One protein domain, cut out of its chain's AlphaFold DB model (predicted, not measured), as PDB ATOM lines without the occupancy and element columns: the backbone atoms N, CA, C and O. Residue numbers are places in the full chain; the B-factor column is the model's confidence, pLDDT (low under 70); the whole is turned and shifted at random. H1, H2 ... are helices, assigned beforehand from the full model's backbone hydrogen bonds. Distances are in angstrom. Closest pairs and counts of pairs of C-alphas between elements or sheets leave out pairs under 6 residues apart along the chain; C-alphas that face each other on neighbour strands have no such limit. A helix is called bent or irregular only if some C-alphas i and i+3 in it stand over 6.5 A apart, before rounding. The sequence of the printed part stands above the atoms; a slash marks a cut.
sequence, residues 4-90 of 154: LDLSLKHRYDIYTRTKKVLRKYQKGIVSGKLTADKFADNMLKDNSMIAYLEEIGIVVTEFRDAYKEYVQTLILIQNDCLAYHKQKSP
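Overview. This is residues 4 to 90 of the 154 residues of an uncharacterized protein of Peptostreptococcus stomatis DSM 17678 (UniProt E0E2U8). One long, kinked helix, H5, makes the longest axis of the domain, and four shorter helices gather along one side of it. H3 packs steeply on H5, H1 slants past it, H4 lies by its first residues with H1 running alongside the opposite way, short H2 is near its later part, and residues 83 to 89 stick out free. The printed part has 87 residues, with five named helices in the order H1, H2, H3, H4, H5 and no named strand, and its class is all helix. It is compact, with a radius of gyration of the C-alphas of 13.8 A, yet elongated in outline, spanning 45 by 27 by 18 A.

Arrangement. H1, residues 8 to 24, touches no helix. It is close to but not clearly touching H4, residues 47 to 55, with the C-alphas of Arg 17 and Met 49 closest at 7.7 A, at a shallow tilt of 9 degrees, opposite ways. It is also close to but not clearly touching H5, residues 60 to 86, with the C-alphas of Thr 18 and Val 71 closest at 7.9 A, at a steep tilt of 58 degrees. H2, residues 26 to 30, is close to but not clearly touching H5; the closest C-alphas, of Val 30 and Asn 79, are 6.8 A apart. H2 and H4 are apart. H3, residues 36 to 43, touches H5 along residues 64 to 75 of H5 alone; the C-alphas of Ala 36 and Gln 72 are closest at 5.2 A, and the tilt is steep, 62 degrees, opposite ways. H3 and H4 are close but not clearly touching, about perpendicular at 86 degrees, with the C-alphas of Met 43 and Met 49 closest at 6.6 A. H4 and H5 only just touch, with 3 pairs of C-alphas within 8 A, and only at the corner by their link; the closest C-alphas are those of Leu 53 and Val 60, 7.0 A apart. In H1, H2, H3 and H4 every O i to N i+4 pair is within hydrogen-bond range, and in H5 21 of 23 are.

Along the chain. H1 begins at C-alpha 8 (181.164, 98.363, 244.759) and is 24.3 A long. H2 is 6.1 A, H3 10.3 A and H4 12.1 A from first to last C-alpha. H5 runs 37.2 A from C-alpha 60 (196.499, 101.625, 234.242) to C-alpha 86 (165.391, 89.944, 217.462). It is irregular, with C-alphas 62 and 65 7.3 A apart, and has a kink of 34 degrees near residue 67.

Size, cuts and confidence. The two C-alphas farthest apart are those of Gly 57 and Lys 88, at 44.9 A. The printed part has no cut, and the four links between helices are tight. The mean pLDDT of the printed part is 90.5, and residues 84 to 90 are under 70.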
ATOM      1  N   LEU A   4     186.734  92.390 240.229       94.12
ATOM      2  CA  LEU A   4     185.919  92.154 241.424       94.12
ATOM      3  C   LEU A   4     186.613  92.545 242.736       94.12
ATOM      4  O   LEU A   4     185.922  92.693 243.736       94.12
ATOM      5  N   ASP A   5     187.932  92.759 242.725       93.50
ATOM      6  CA  ASP A   5     188.675  93.211 243.910       93.50
ATOM      7  C   ASP A   5     188.390  94.698 244.225       93.50
ATOM      8  O   ASP A   5     188.759  95.204 245.283       93.50
ATOM      9  N   LEU A   6     187.733  95.417 243.307       95.50
ATOM     10  CA  LEU A   6     187.304  96.800 243.497       95.50
ATOM     11  C   LEU A   6     186.077  96.901 244.406       95.50
ATOM     12  O   LEU A   6     185.139  96.109 244.306       95.50
ATOM     13  N   SER A   7     186.023  97.973 245.204       95.94
ATOM     14  CA  SER A   7     184.819  98.314 245.969       95.94
ATOM     15  C   SER A   7     183.607  98.500 245.046       95.94
ATOM     16  O   SER A   7     183.743  98.928 243.895       95.94
ATOM     17  N   LEU A   8     182.397  98.227 245.548       95.69
ATOM     18  CA  LEU A   8     181.164  98.363 244.759       95.69
ATOM     19  C   LEU A   8     180.991  99.769 244.175       95.69
ATOM     20  O   LEU A   8     180.610  99.902 243.013       95.69
ATOM     21  N   LYS A   9     181.367 100.805 244.938       95.69
ATOM     22  CA  LYS A   9     181.410 102.191 244.460       95.69
ATOM     23  C   LYS A   9     182.299 102.321 243.226       95.69
ATOM     24  O   LYS A   9     181.857 102.842 242.205       95.69
ATOM     25  N   HIS A  10     183.530 101.814 243.290       97.19
ATOM     26  CA  HIS A  10     184.459 101.946 242.173       97.19
ATOM     27  C   HIS A  10     184.038 101.128 240.957       97.19
ATOM     28  O   HIS A  10     184.154 101.607 239.828       97.19
ATOM     29  N   ARG A  11     183.479  99.937 241.180       97.69
ATOM     30  CA  ARG A  11     182.887  99.123 240.116       97.69
ATOM     31  C   ARG A  11     181.742  99.860 239.422       97.69
ATOM     32  O   ARG A  11     181.711  99.893 238.194       97.69
ATOM     33  N   TYR A  12     180.844 100.490 240.180       97.12
ATOM     34  CA  TYR A  12     179.751 101.306 239.647       97.12
ATOM     35  C   TYR A  12     180.249 102.520 238.851       97.12
ATOM     36  O   TYR A  12     179.799 102.762 237.726       97.12
ATOM     37  N   ASP A  13     181.215 103.257 239.387       97.19
ATOM     38  CA  ASP A  13     181.788 104.431 238.727       97.19
ATOM     39  C   ASP A  13     182.479 104.062 237.399       97.19
ATOM     40  O   ASP A  13     182.330 104.777 236.399       97.19
ATOM     41  N   ILE A  14     183.175 102.922 237.343       97.44
ATOM     42  CA  ILE A  14     183.735 102.394 236.091       97.44
ATOM     43  C   ILE A  14     182.607 101.952 235.156       97.44
ATOM     44  O   ILE A  14     182.567 102.387 234.005       97.44
ATOM     45  N   TYR A  15     181.646 101.165 235.645       96.88
ATOM     46  CA  TYR A  15     180.504 100.684 234.863       96.88
ATOM     47  C   TYR A  15     179.773 101.816 234.142       96.88
ATOM     48  O   TYR A  15     179.504 101.718 232.943       96.88
ATOM     49  N   THR A  16     179.460 102.912 234.838       95.44
ATOM     50  CA  THR A  16     178.723 104.043 234.252       95.44
ATOM     51  C   THR A  16     179.494 104.694 233.100       95.44
ATOM     52  O   THR A  16     178.918 104.926 232.028       95.44
ATOM     53  N   ARG A  17     180.806 104.914 233.270       95.81
ATOM     54  CA  ARG A  17     181.713 105.427 232.226       95.81
ATOM     55  C   ARG A  17     181.789 104.462 231.044       95.81
ATOM     56  O   ARG A  17     181.526 104.854 229.903       95.81
ATOM     57  N   THR A  18     182.049 103.187 231.314       96.19
ATOM     58  CA  THR A  18     182.168 102.126 230.310       96.19
ATOM     59  C   THR A  18     180.877 101.958 229.507       96.19
ATOM     60  O   THR A  18     180.908 101.971 228.275       96.19
ATOM     61  N   LYS A  19     179.711 101.870 230.163       93.62
ATOM     62  CA  LYS A  19     178.409 101.686 229.497       93.62
ATOM     63  C   LYS A  19     178.038 102.855 228.597       93.62
ATOM     64  O   LYS A  19     177.464 102.625 227.528       93.62
ATOM     65  N   LYS A  20     178.362 104.092 228.985       93.06
ATOM     66  CA  LYS A  20     178.146 105.278 228.141       93.06
ATOM     67  C   LYS A  20     178.886 105.137 226.809       93.06
ATOM     68  O   LYS A  20     178.306 105.380 225.750       93.06
ATOM     69  N   VAL A  21     180.136 104.683 226.855       94.06
ATOM     70  CA  VAL A  21     180.975 104.501 225.666       94.06
ATOM     71  C   VAL A  21     180.568 103.255 224.867       94.06
ATOM     72  O   VAL A  21     180.453 103.334 223.643       94.06
ATOM     73  N   LEU A  22     180.227 102.139 225.523       92.38
ATOM     74  CA  LEU A  22     179.695 100.934 224.864       92.38
ATOM     75  C   LEU A  22     178.446 101.240 224.025       92.38
ATOM     76  O   LEU A  22     178.354 100.806 222.877       92.38
ATOM     77  N   ARG A  23     177.507 102.034 224.560       89.69
ATOM     78  CA  ARG A  23     176.304 102.466 223.825       89.69
ATOM     79  C   ARG A  23     176.660 103.293 222.587       89.69
ATOM     80  O   ARG A  23     176.122 103.040 221.513       89.69
ATOM     81  N   LYS A  24     177.610 104.229 222.707       92.12
ATOM     82  CA  LYS A  24     178.091 105.054 221.582       92.12
ATOM     83  C   LYS A  24     178.658 104.199 220.442       92.12
ATOM     84  O   LYS A  24     178.403 104.490 219.276       92.12
ATOM     85  N   TYR A  25     179.394 103.134 220.766       91.75
ATOM     86  CA  TYR A  25     180.062 102.275 219.782       91.75
ATOM     87  C   TYR A  25     179.338 100.950 219.494       91.75
ATOM     88  O   TYR A  25     179.909 100.062 218.859       91.75
ATOM     89  N   GLN A  26     178.064 100.823 219.880       89.69
ATOM     90  CA  GLN A  26     177.283  99.586 219.770       89.69
ATOM     91  C   GLN A  26     177.332  98.950 218.371       89.69
ATOM     92  O   GLN A  26     177.543  97.746 218.259       89.69
ATOM     93  N   LYS A  27     177.199  99.732 217.288       88.62
ATOM     94  CA  LYS A  27     177.273  99.198 215.909       88.62
ATOM     95  C   LYS A  27     178.640  98.576 215.592       88.62
ATOM     96  O   LYS A  27     178.711  97.548 214.919       88.62
ATOM     97  N   GLY A  28     179.721  99.193 216.067       89.88
ATOM     98  CA  GLY A  28     181.085  98.686 215.889       89.88
ATOM     99  C   GLY A  28     181.337  97.406 216.683       89.88
ATOM    100  O   GLY A  28     181.977  96.493 216.172       89.88
ATOM    101  N   ILE A  29     180.773  97.321 217.888       88.88
ATOM    102  CA  ILE A  29     180.854  96.144 218.762       88.88
ATOM    103  C   ILE A  29     180.077  94.968 218.162       88.88
ATOM    104  O   ILE A  29     180.630  93.889 217.982       88.88
ATOM    105  N   VAL A  30     178.817  95.189 217.775       85.75
ATOM    106  CA  VAL A  30     177.949  94.143 217.200       85.75
ATOM    107  C   VAL A  30     178.511  93.596 215.886       85.75
ATOM    108  O   VAL A  30     178.370  92.415 215.600       85.75
ATOM    109  N   SER A  31     179.163  94.440 215.081       87.62
ATOM    110  CA  SER A  31     179.807  94.009 213.830       87.62
ATOM    111  C   SER A  31     181.194  93.384 214.019       87.62
ATOM    112  O   SER A  31     181.826  93.028 213.029       87.62
ATOM    113  N   GLY A  32     181.705  93.297 215.252       85.00
ATOM    114  CA  GLY A  32     183.048  92.786 215.555       85.00
ATOM    115  C   GLY A  32     184.198  93.723 215.159       85.00
ATOM    116  O   GLY A  32     185.359  93.419 215.421       85.00
ATOM    117  N   LYS A  33     183.905  94.888 214.563       89.44
ATOM    118  CA  LYS A  33     184.916  95.886 214.165       89.44
ATOM    119  C   LYS A  33     185.643  96.490 215.368       89.44
ATOM    120  O   LYS A  33     186.813  96.859 215.256       89.44
ATOM    121  N   LEU A  34     184.952  96.596 216.504       90.38
ATOM    122  CA  LEU A  34     185.507  97.046 217.776       90.38
ATOM    123  C   LEU A  34     185.478  95.894 218.785       90.38
ATOM    124  O   LEU A  34     184.431  95.582 219.347       90.38
ATOM    125  N   THR A  35     186.633  95.262 218.988       93.38
ATOM    126  CA  THR A  35     186.822  94.170 219.954       93.38
ATOM    127  C   THR A  35     186.962  94.708 221.379       93.38
ATOM    128  O   THR A  35     187.284  95.882 221.565       93.38
ATOM    129  N   ALA A  36     186.774  93.849 222.389       94.38
ATOM    130  CA  ALA A  36     186.993  94.219 223.791       94.38
ATOM    131  C   ALA A  36     188.413  94.744 224.043       94.38
ATOM    132  O   ALA A  36     188.585  95.705 224.780       94.38
ATOM    133  N   ASP A  37     189.412  94.167 223.371       95.69
ATOM    134  CA  ASP A  37     190.813  94.586 223.459       95.69
ATOM    135  C   ASP A  37     191.010  96.037 222.978       95.69
ATOM    136  O   ASP A  37     191.435  96.898 223.746       95.69
ATOM    137  N   LYS A  38     190.556  96.353 221.756       95.25
ATOM    138  CA  LYS A  38     190.610  97.722 221.214       95.25
ATOM    139  C   LYS A  38     189.763  98.702 222.023       95.25
ATOM    140  O   LYS A  38     190.117  99.870 222.156       95.25
ATOM    141  N   PHE A  39     188.613  98.253 222.522       95.81
ATOM    142  CA  PHE A  39     187.750  99.074 223.362       95.81
ATOM    143  C   PHE A  39     188.442  99.425 224.684       95.81
ATOM    144  O   PHE A  39     188.438 100.593 225.072       95.81
ATOM    145  N   ALA A  40     189.048  98.438 225.347       96.62
ATOM    146  CA  ALA A  40     189.785  98.625 226.589       96.62
ATOM    147  C   ALA A  40     190.957  99.591 226.392       96.62
ATOM    148  O   ALA A  40     191.057 100.562 227.136       96.62
ATOM    149  N   ASP A  41     191.756  99.410 225.338       95.62
ATOM    150  CA  ASP A  41     192.872 100.312 225.022       95.62
ATOM    151  C   ASP A  41     192.422 101.756 224.801       95.62
ATOM    152  O   ASP A  41     193.086 102.689 225.243       95.62
ATOM    153  N   ASN A  42     191.293 101.959 224.119       95.00
ATOM    154  CA  ASN A  42     190.765 103.302 223.889       95.00
ATOM    155  C   ASN A  42     190.245 103.937 225.181       95.00
ATOM    156  O   ASN A  42     190.498 105.111 225.429       95.00
ATOM    157  N   MET A  43     189.534 103.169 226.007       96.06
ATOM    158  CA  MET A  43     189.030 103.641 227.299       96.06
ATOM    159  C   MET A  43     190.160 103.980 228.267       96.06
ATOM    160  O   MET A  43     190.072 104.976 228.968       96.06
ATOM    161  N   LEU A  44     191.227 103.185 228.296       96.25
ATOM    162  CA  LEU A  44     192.376 103.401 229.178       96.25
ATOM    163  C   LEU A  44     193.348 104.476 228.663       96.25
ATOM    164  O   LEU A  44     194.338 104.769 229.321       96.25
ATOM    165  N   LYS A  45     193.052 105.077 227.505       95.31
ATOM    166  CA  LYS A  45     193.688 106.302 226.993       95.31
ATOM    167  C   LYS A  45     192.822 107.545 227.199       95.31
ATOM    168  O   LYS A  45     193.261 108.648 226.889       95.31
ATOM    169  N   ASP A  46     191.585 107.379 227.664       94.88
ATOM    170  CA  ASP A  46     190.689 108.496 227.928       94.88
ATOM    171  C   ASP A  46     191.093 109.196 229.231       94.88
ATOM    172  O   ASP A  46     191.151 108.569 230.289       94.88
ATOM    173  N   ASN A  47     191.333 110.508 229.163       94.31
ATOM    174  CA  ASN A  47     191.792 111.294 230.310       94.31
ATOM    175  C   ASN A  47     190.844 111.202 231.517       94.31
ATOM    176  O   ASN A  47     191.309 111.237 232.652       94.31
ATOM    177  N   SER A  48     189.529 111.071 231.298       93.75
ATOM    178  CA  SER A  48     188.565 110.968 232.403       93.75
ATOM    179  C   SER A  48     188.615 109.607 233.097       93.75
ATOM    180  O   SER A  48     188.387 109.525 234.303       93.75
ATOM    181  N   MET A  49     188.929 108.544 232.351       95.12
ATOM    182  CA  MET A  49     189.139 107.210 232.909       95.12
ATOM    183  C   MET A  49     190.481 107.132 233.634       95.12
ATOM    184  O   MET A  49     190.522 106.631 234.752       95.12
ATOM    185  N   ILE A  50     191.553 107.655 233.029       95.81
ATOM    186  CA  ILE A  50     192.893 107.679 233.631       95.81
ATOM    187  C   ILE A  50     192.858 108.427 234.963       95.81
ATOM    188  O   ILE A  50     193.209 107.842 235.982       95.81
ATOM    189  N   ALA A  51     192.342 109.661 234.973       95.88
ATOM    190  CA  ALA A  51     192.274 110.471 236.187       95.88
ATOM    191  C   ALA A  51     191.489 109.772 237.308       95.88
ATOM    192  O   ALA A  51     191.890 109.806 238.466       95.88
ATOM    193  N   TYR A  52     190.389 109.093 236.961       96.62
ATOM    194  CA  TYR A  52     189.601 108.346 237.935       96.62
ATOM    195  C   TYR A  52     190.340 107.114 238.477       96.62
ATOM    196  O   TYR A  52     190.263 106.832 239.668       96.62
ATOM    197  N   LEU A  53     191.054 106.370 237.624       96.56
ATOM    198  CA  LEU A  53     191.847 105.215 238.056       96.56
ATOM    199  C   LEU A  53     193.007 105.640 238.966       96.56
ATOM    200  O   LEU A  53     193.236 104.997 239.986       96.56
ATOM    201  N   GLU A  54     193.680 106.745 238.643       95.88
ATOM    202  CA  GLU A  54     194.738 107.329 239.473       95.88
ATOM    203  C   GLU A  54     194.209 107.785 240.840       95.88
ATOM    204  O   GLU A  54     194.831 107.488 241.859       95.88
ATOM    205  N   GLU A  55     193.037 108.431 240.883       96.56
ATOM    206  CA  GLU A  55     192.372 108.857 242.127       96.56
ATOM    207  C   GLU A  55     192.150 107.683 243.091       96.56
ATOM    208  O   GLU A  55     192.313 107.825 244.303       96.56
ATOM    209  N   ILE A  56     191.809 106.508 242.557       96.25
ATOM    210  CA  ILE A  56     191.540 105.301 243.348       96.25
ATOM    211  C   ILE A  56     192.774 104.394 243.491       96.25
ATOM    212  O   ILE A  56     192.652 103.256 243.945       96.25
ATOM    213  N   GLY A  57     193.960 104.894 243.123       95.44
ATOM    214  CA  GLY A  57     195.246 104.222 243.320       95.44
ATOM    215  C   GLY A  57     195.526 103.061 242.361       95.44
ATOM    216  O   GLY A  57     196.315 102.178 242.690       95.44
ATOM    217  N   ILE A  58     194.884 103.028 241.193       95.62
ATOM    218  CA  ILE A  58     195.040 101.958 240.205       95.62
ATOM    219  C   ILE A  58     196.017 102.367 239.107       95.62
ATOM    220  O   ILE A  58     195.797 103.329 238.372       95.62
ATOM    221  N   VAL A  59     197.050 101.549 238.915       94.06
ATOM    222  CA  VAL A  59     197.987 101.690 237.799       94.06
ATOM    223  C   VAL A  59     197.361 101.120 236.522       94.06
ATOM    224  O   VAL A  59     197.069  99.926 236.425       94.06
ATOM    225  N   VAL A  60     197.183 101.970 235.505       93.38
ATOM    226  CA  VAL A  60     196.499 101.625 234.242       93.38
ATOM    227  C   VAL A  60     197.084 100.381 233.566       93.38
ATOM    228  O   VAL A  60     196.334  99.525 233.093       93.38
ATOM    229  N   THR A  61     198.413 100.252 233.530       91.94
ATOM    230  CA  THR A  61     199.094  99.116 232.889       91.94
ATOM    231  C   THR A  61     198.794  97.790 233.578       91.94
ATOM    232  O   THR A  61     198.658  96.775 232.903       91.94
ATOM    233  N   GLU A  62     198.642  97.796 234.901       93.06
ATOM    234  CA  GLU A  62     198.343  96.599 235.696       93.06
ATOM    235  C   GLU A  62     196.850  96.248 235.675       93.06
ATOM    236  O   GLU A  62     196.464  95.089 235.839       93.06
ATOM    237  N   PHE A  63     195.996  97.248 235.447       95.44
ATOM    238  CA  PHE A  63     194.545  97.088 235.387       95.44
ATOM    239  C   PHE A  63     194.030  96.646 234.015       95.44
ATOM    240  O   PHE A  63     192.915  96.126 233.913       95.44
ATOM    241  N   ARG A  64     194.823  96.848 232.957       96.31
ATOM    242  CA  ARG A  64     194.398  96.668 231.563       96.31
ATOM    243  C   ARG A  64     193.698  95.337 231.313       96.31
ATOM    244  O   ARG A  64     192.603  95.327 230.751       96.31
ATOM    245  N   ASP A  65     194.313  94.234 231.717       96.88
ATOM    246  CA  ASP A  65     193.794  92.903 231.397       96.88
ATOM    247  C   ASP A  65     192.509  92.592 232.174       96.88
ATOM    248  O   ASP A  65     191.534  92.126 231.583       96.88
ATOM    249  N   ALA A  66     192.440  92.978 233.452       96.69
ATOM    250  CA  ALA A  66     191.219  92.867 234.249       96.69
ATOM    251  C   ALA A  66     190.063  93.684 233.645       96.69
ATOM    252  O   ALA A  66     188.919  93.225 233.589       96.69
ATOM    253  N   TYR A  67     190.357  94.889 233.153       97.62
ATOM    254  CA  TYR A  67     189.362  95.735 232.503       97.62
ATOM    255  C   TYR A  67     188.923  95.190 231.140       97.62
ATOM    256  O   TYR A  67     187.741  95.249 230.799       97.62
ATOM    257  N   LYS A  68     189.845  94.613 230.364       97.44
ATOM    258  CA  LYS A  68     189.529  93.937 229.101       97.44
ATOM    259  C   LYS A  68     188.576  92.762 229.316       97.44
ATOM    260  O   LYS A  68     187.595  92.653 228.580       97.44
ATOM    261  N   GLU A  69     188.840  91.907 230.302       96.81
ATOM    262  CA  GLU A  69     187.951  90.792 230.655       96.81
ATOM    263  C   GLU A  69     186.565  91.294 231.067       96.81
ATOM    264  O   GLU A  69     185.545  90.813 230.570       96.81
ATOM    265  N   TYR A  70     186.520  92.333 231.901       97.12
ATOM    266  CA  TYR A  70     185.277  92.988 232.291       97.12
ATOM    267  C   TYR A  70     184.481  93.512 231.081       97.12
ATOM    268  O   TYR A  70     183.294  93.211 230.929       97.12
ATOM    269  N   VAL A  71     185.134  94.244 230.172       96.25
ATOM    270  CA  VAL A  71     184.520  94.757 228.936       96.25
ATOM    271  C   VAL A  71     184.015  93.617 228.054       96.25
ATOM    272  O   VAL A  71     182.925  93.730 227.490       96.25
ATOM    273  N   GLN A  72     184.768  92.520 227.939       95.31
ATOM    274  CA  GLN A  72     184.343  91.346 227.181       95.31
ATOM    275  C   GLN A  72     183.026  90.788 227.735       95.31
ATOM    276  O   GLN A  72     182.092  90.572 226.961       95.31
ATOM    277  N   THR A  73     182.905  90.644 229.056       94.25
ATOM    278  CA  THR A  73     181.659  90.213 229.709       94.25
ATOM    279  C   THR A  73     180.508  91.179 229.433       94.25
ATOM    280  O   THR A  73     179.418  90.748 229.055       94.25
ATOM    281  N   LEU A  74     180.736  92.496 229.523       93.69
ATOM    282  CA  LEU A  74     179.702  93.490 229.207       93.69
ATOM    283  C   LEU A  74     179.231  93.421 227.748       93.69
ATOM    284  O   LEU A  74     178.042  93.618 227.476       93.69
ATOM    285  N   ILE A  75     180.149  93.174 226.811       92.12
ATOM    286  CA  ILE A  75     179.832  93.013 225.388       92.12
ATOM    287  C   ILE A  75     178.993  91.754 225.166       92.12
ATOM    288  O   ILE A  75     178.013  91.825 224.425       92.12
ATOM    289  N   LEU A  76     179.343  90.637 225.813       89.56
ATOM    290  CA  LEU A  76     178.576  89.391 225.733       89.56
ATOM    291  C   LEU A  76     177.145  89.598 226.235       89.56
ATOM    292  O   LEU A  76     176.210  89.403 225.463       89.56
ATOM    293  N   ILE A  77     176.980  90.139 227.449       86.44
ATOM    294  CA  ILE A  77     175.660  90.459 228.022       86.44
ATOM    295  C   ILE A  77     174.851  91.341 227.062       86.44
ATOM    296  O   ILE A  77     173.680  91.083 226.791       86.44
ATOM    297  N   GLN A  78     175.469  92.390 226.511       84.88
ATOM    298  CA  GLN A  78     174.785  93.295 225.592       84.88
ATOM    299  C   GLN A  78     174.352  92.595 224.297       84.88
ATOM    300  O   GLN A  78     173.238  92.825 223.822       84.88
ATOM    301  N   ASN A  79     175.223  91.780 223.706       83.19
ATOM    302  CA  ASN A  79     174.929  91.067 222.469       83.19
ATOM    303  C   ASN A  79     173.841  90.011 222.676       83.19
ATOM    304  O   ASN A  79     172.953  89.913 221.829       83.19
ATOM    305  N   ASP A  80     173.854  89.314 223.811       81.38
ATOM    306  CA  ASP A  80     172.808  88.365 224.186       81.38
ATOM    307  C   ASP A  80     171.464  89.084 224.294       81.38
ATOM    308  O   ASP A  80     170.512  88.713 223.603       81.38
ATOM    309  N   CYS A  81     171.389  90.193 225.042       75.75
ATOM    310  CA  CYS A  81     170.168  91.000 225.120       75.75
ATOM    311  C   CYS A  81     169.657  91.419 223.729       75.75
ATOM    312  O   CYS A  81     168.461  91.321 223.448       75.75
ATOM    313  N   LEU A  82     170.545  91.860 222.830       77.31
ATOM    314  CA  LEU A  82     170.175  92.266 221.468       77.31
ATOM    315  C   LEU A  82     169.705  91.091 220.599       77.31
ATOM    316  O   LEU A  82     168.791  91.266 219.789       77.31
ATOM    317  N   ALA A  83     170.319  89.915 220.737       72.19
ATOM    318  CA  ALA A  83     169.923  88.708 220.022       72.19
ATOM    319  C   ALA A  83     168.520  88.251 220.446       72.19
ATOM    320  O   ALA A  83     167.685  87.991 219.577       72.19
ATOM    321  N   TYR A  84     168.223  88.262 221.749       63.47
ATOM    322  CA  TYR A  84     166.885  87.959 222.270       63.47
ATOM    323  C   TYR A  84     165.822  88.926 221.735       63.47
ATOM    324  O   TYR A  84     164.764  88.491 221.285       63.47
ATOM    325  N   HIS A  85     166.112  90.230 221.672       60.19
ATOM    326  CA  HIS A  85     165.162  91.203 221.119       60.19
ATOM    327  C   HIS A  85     164.813  90.956 219.640       60.19
ATOM    328  O   HIS A  85     163.699  91.273 219.218       60.19
ATOM    329  N   LYS A  86     165.706  90.345 218.847       64.50
ATOM    330  CA  LYS A  86     165.391  89.944 217.462       64.50
ATOM    331  C   LYS A  86     164.386  88.787 217.390       64.50
ATOM    332  O   LYS A  86     163.687  88.677 216.387       64.50
ATOM    333  N   GLN A  87     164.285  87.961 218.435       64.75
ATOM    334  CA  GLN A  87     163.379  86.807 218.498       64.75
ATOM    335  C   GLN A  87     161.943  87.172 218.927       64.75
ATOM    336  O   GLN A  87     161.092  86.293 219.013       64.75
ATOM    337  N   LYS A  88     161.641  88.466 219.143       58.19
ATOM    338  CA  LYS A  88     160.308  89.005 219.499       58.19
ATOM    339  C   LYS A  88     159.664  88.418 220.770       58.19
ATOM    340  O   LYS A  88     158.485  88.667 221.008       58.19
ATOM    341  N   SER A  89     160.408  87.705 221.611       57.81
ATOM    342  CA  SER A  89     159.977  87.329 222.958       57.81
ATOM    343  C   SER A  89     160.580  88.298 223.986       57.81
ATOM    344  O   SER A  89     161.743  88.693 223.852       57.81
ATOM    345  N   PRO A  90     159.815  88.739 225.002       58.44
ATOM    346  CA  PRO A  90     160.388  89.512 226.096       58.44
ATOM    347  C   PRO A  90     161.397  88.630 226.836       58.44
ATOM    348  O   PRO A  90     161.047  87.575 227.364       58.44
TER     349      PRO A  90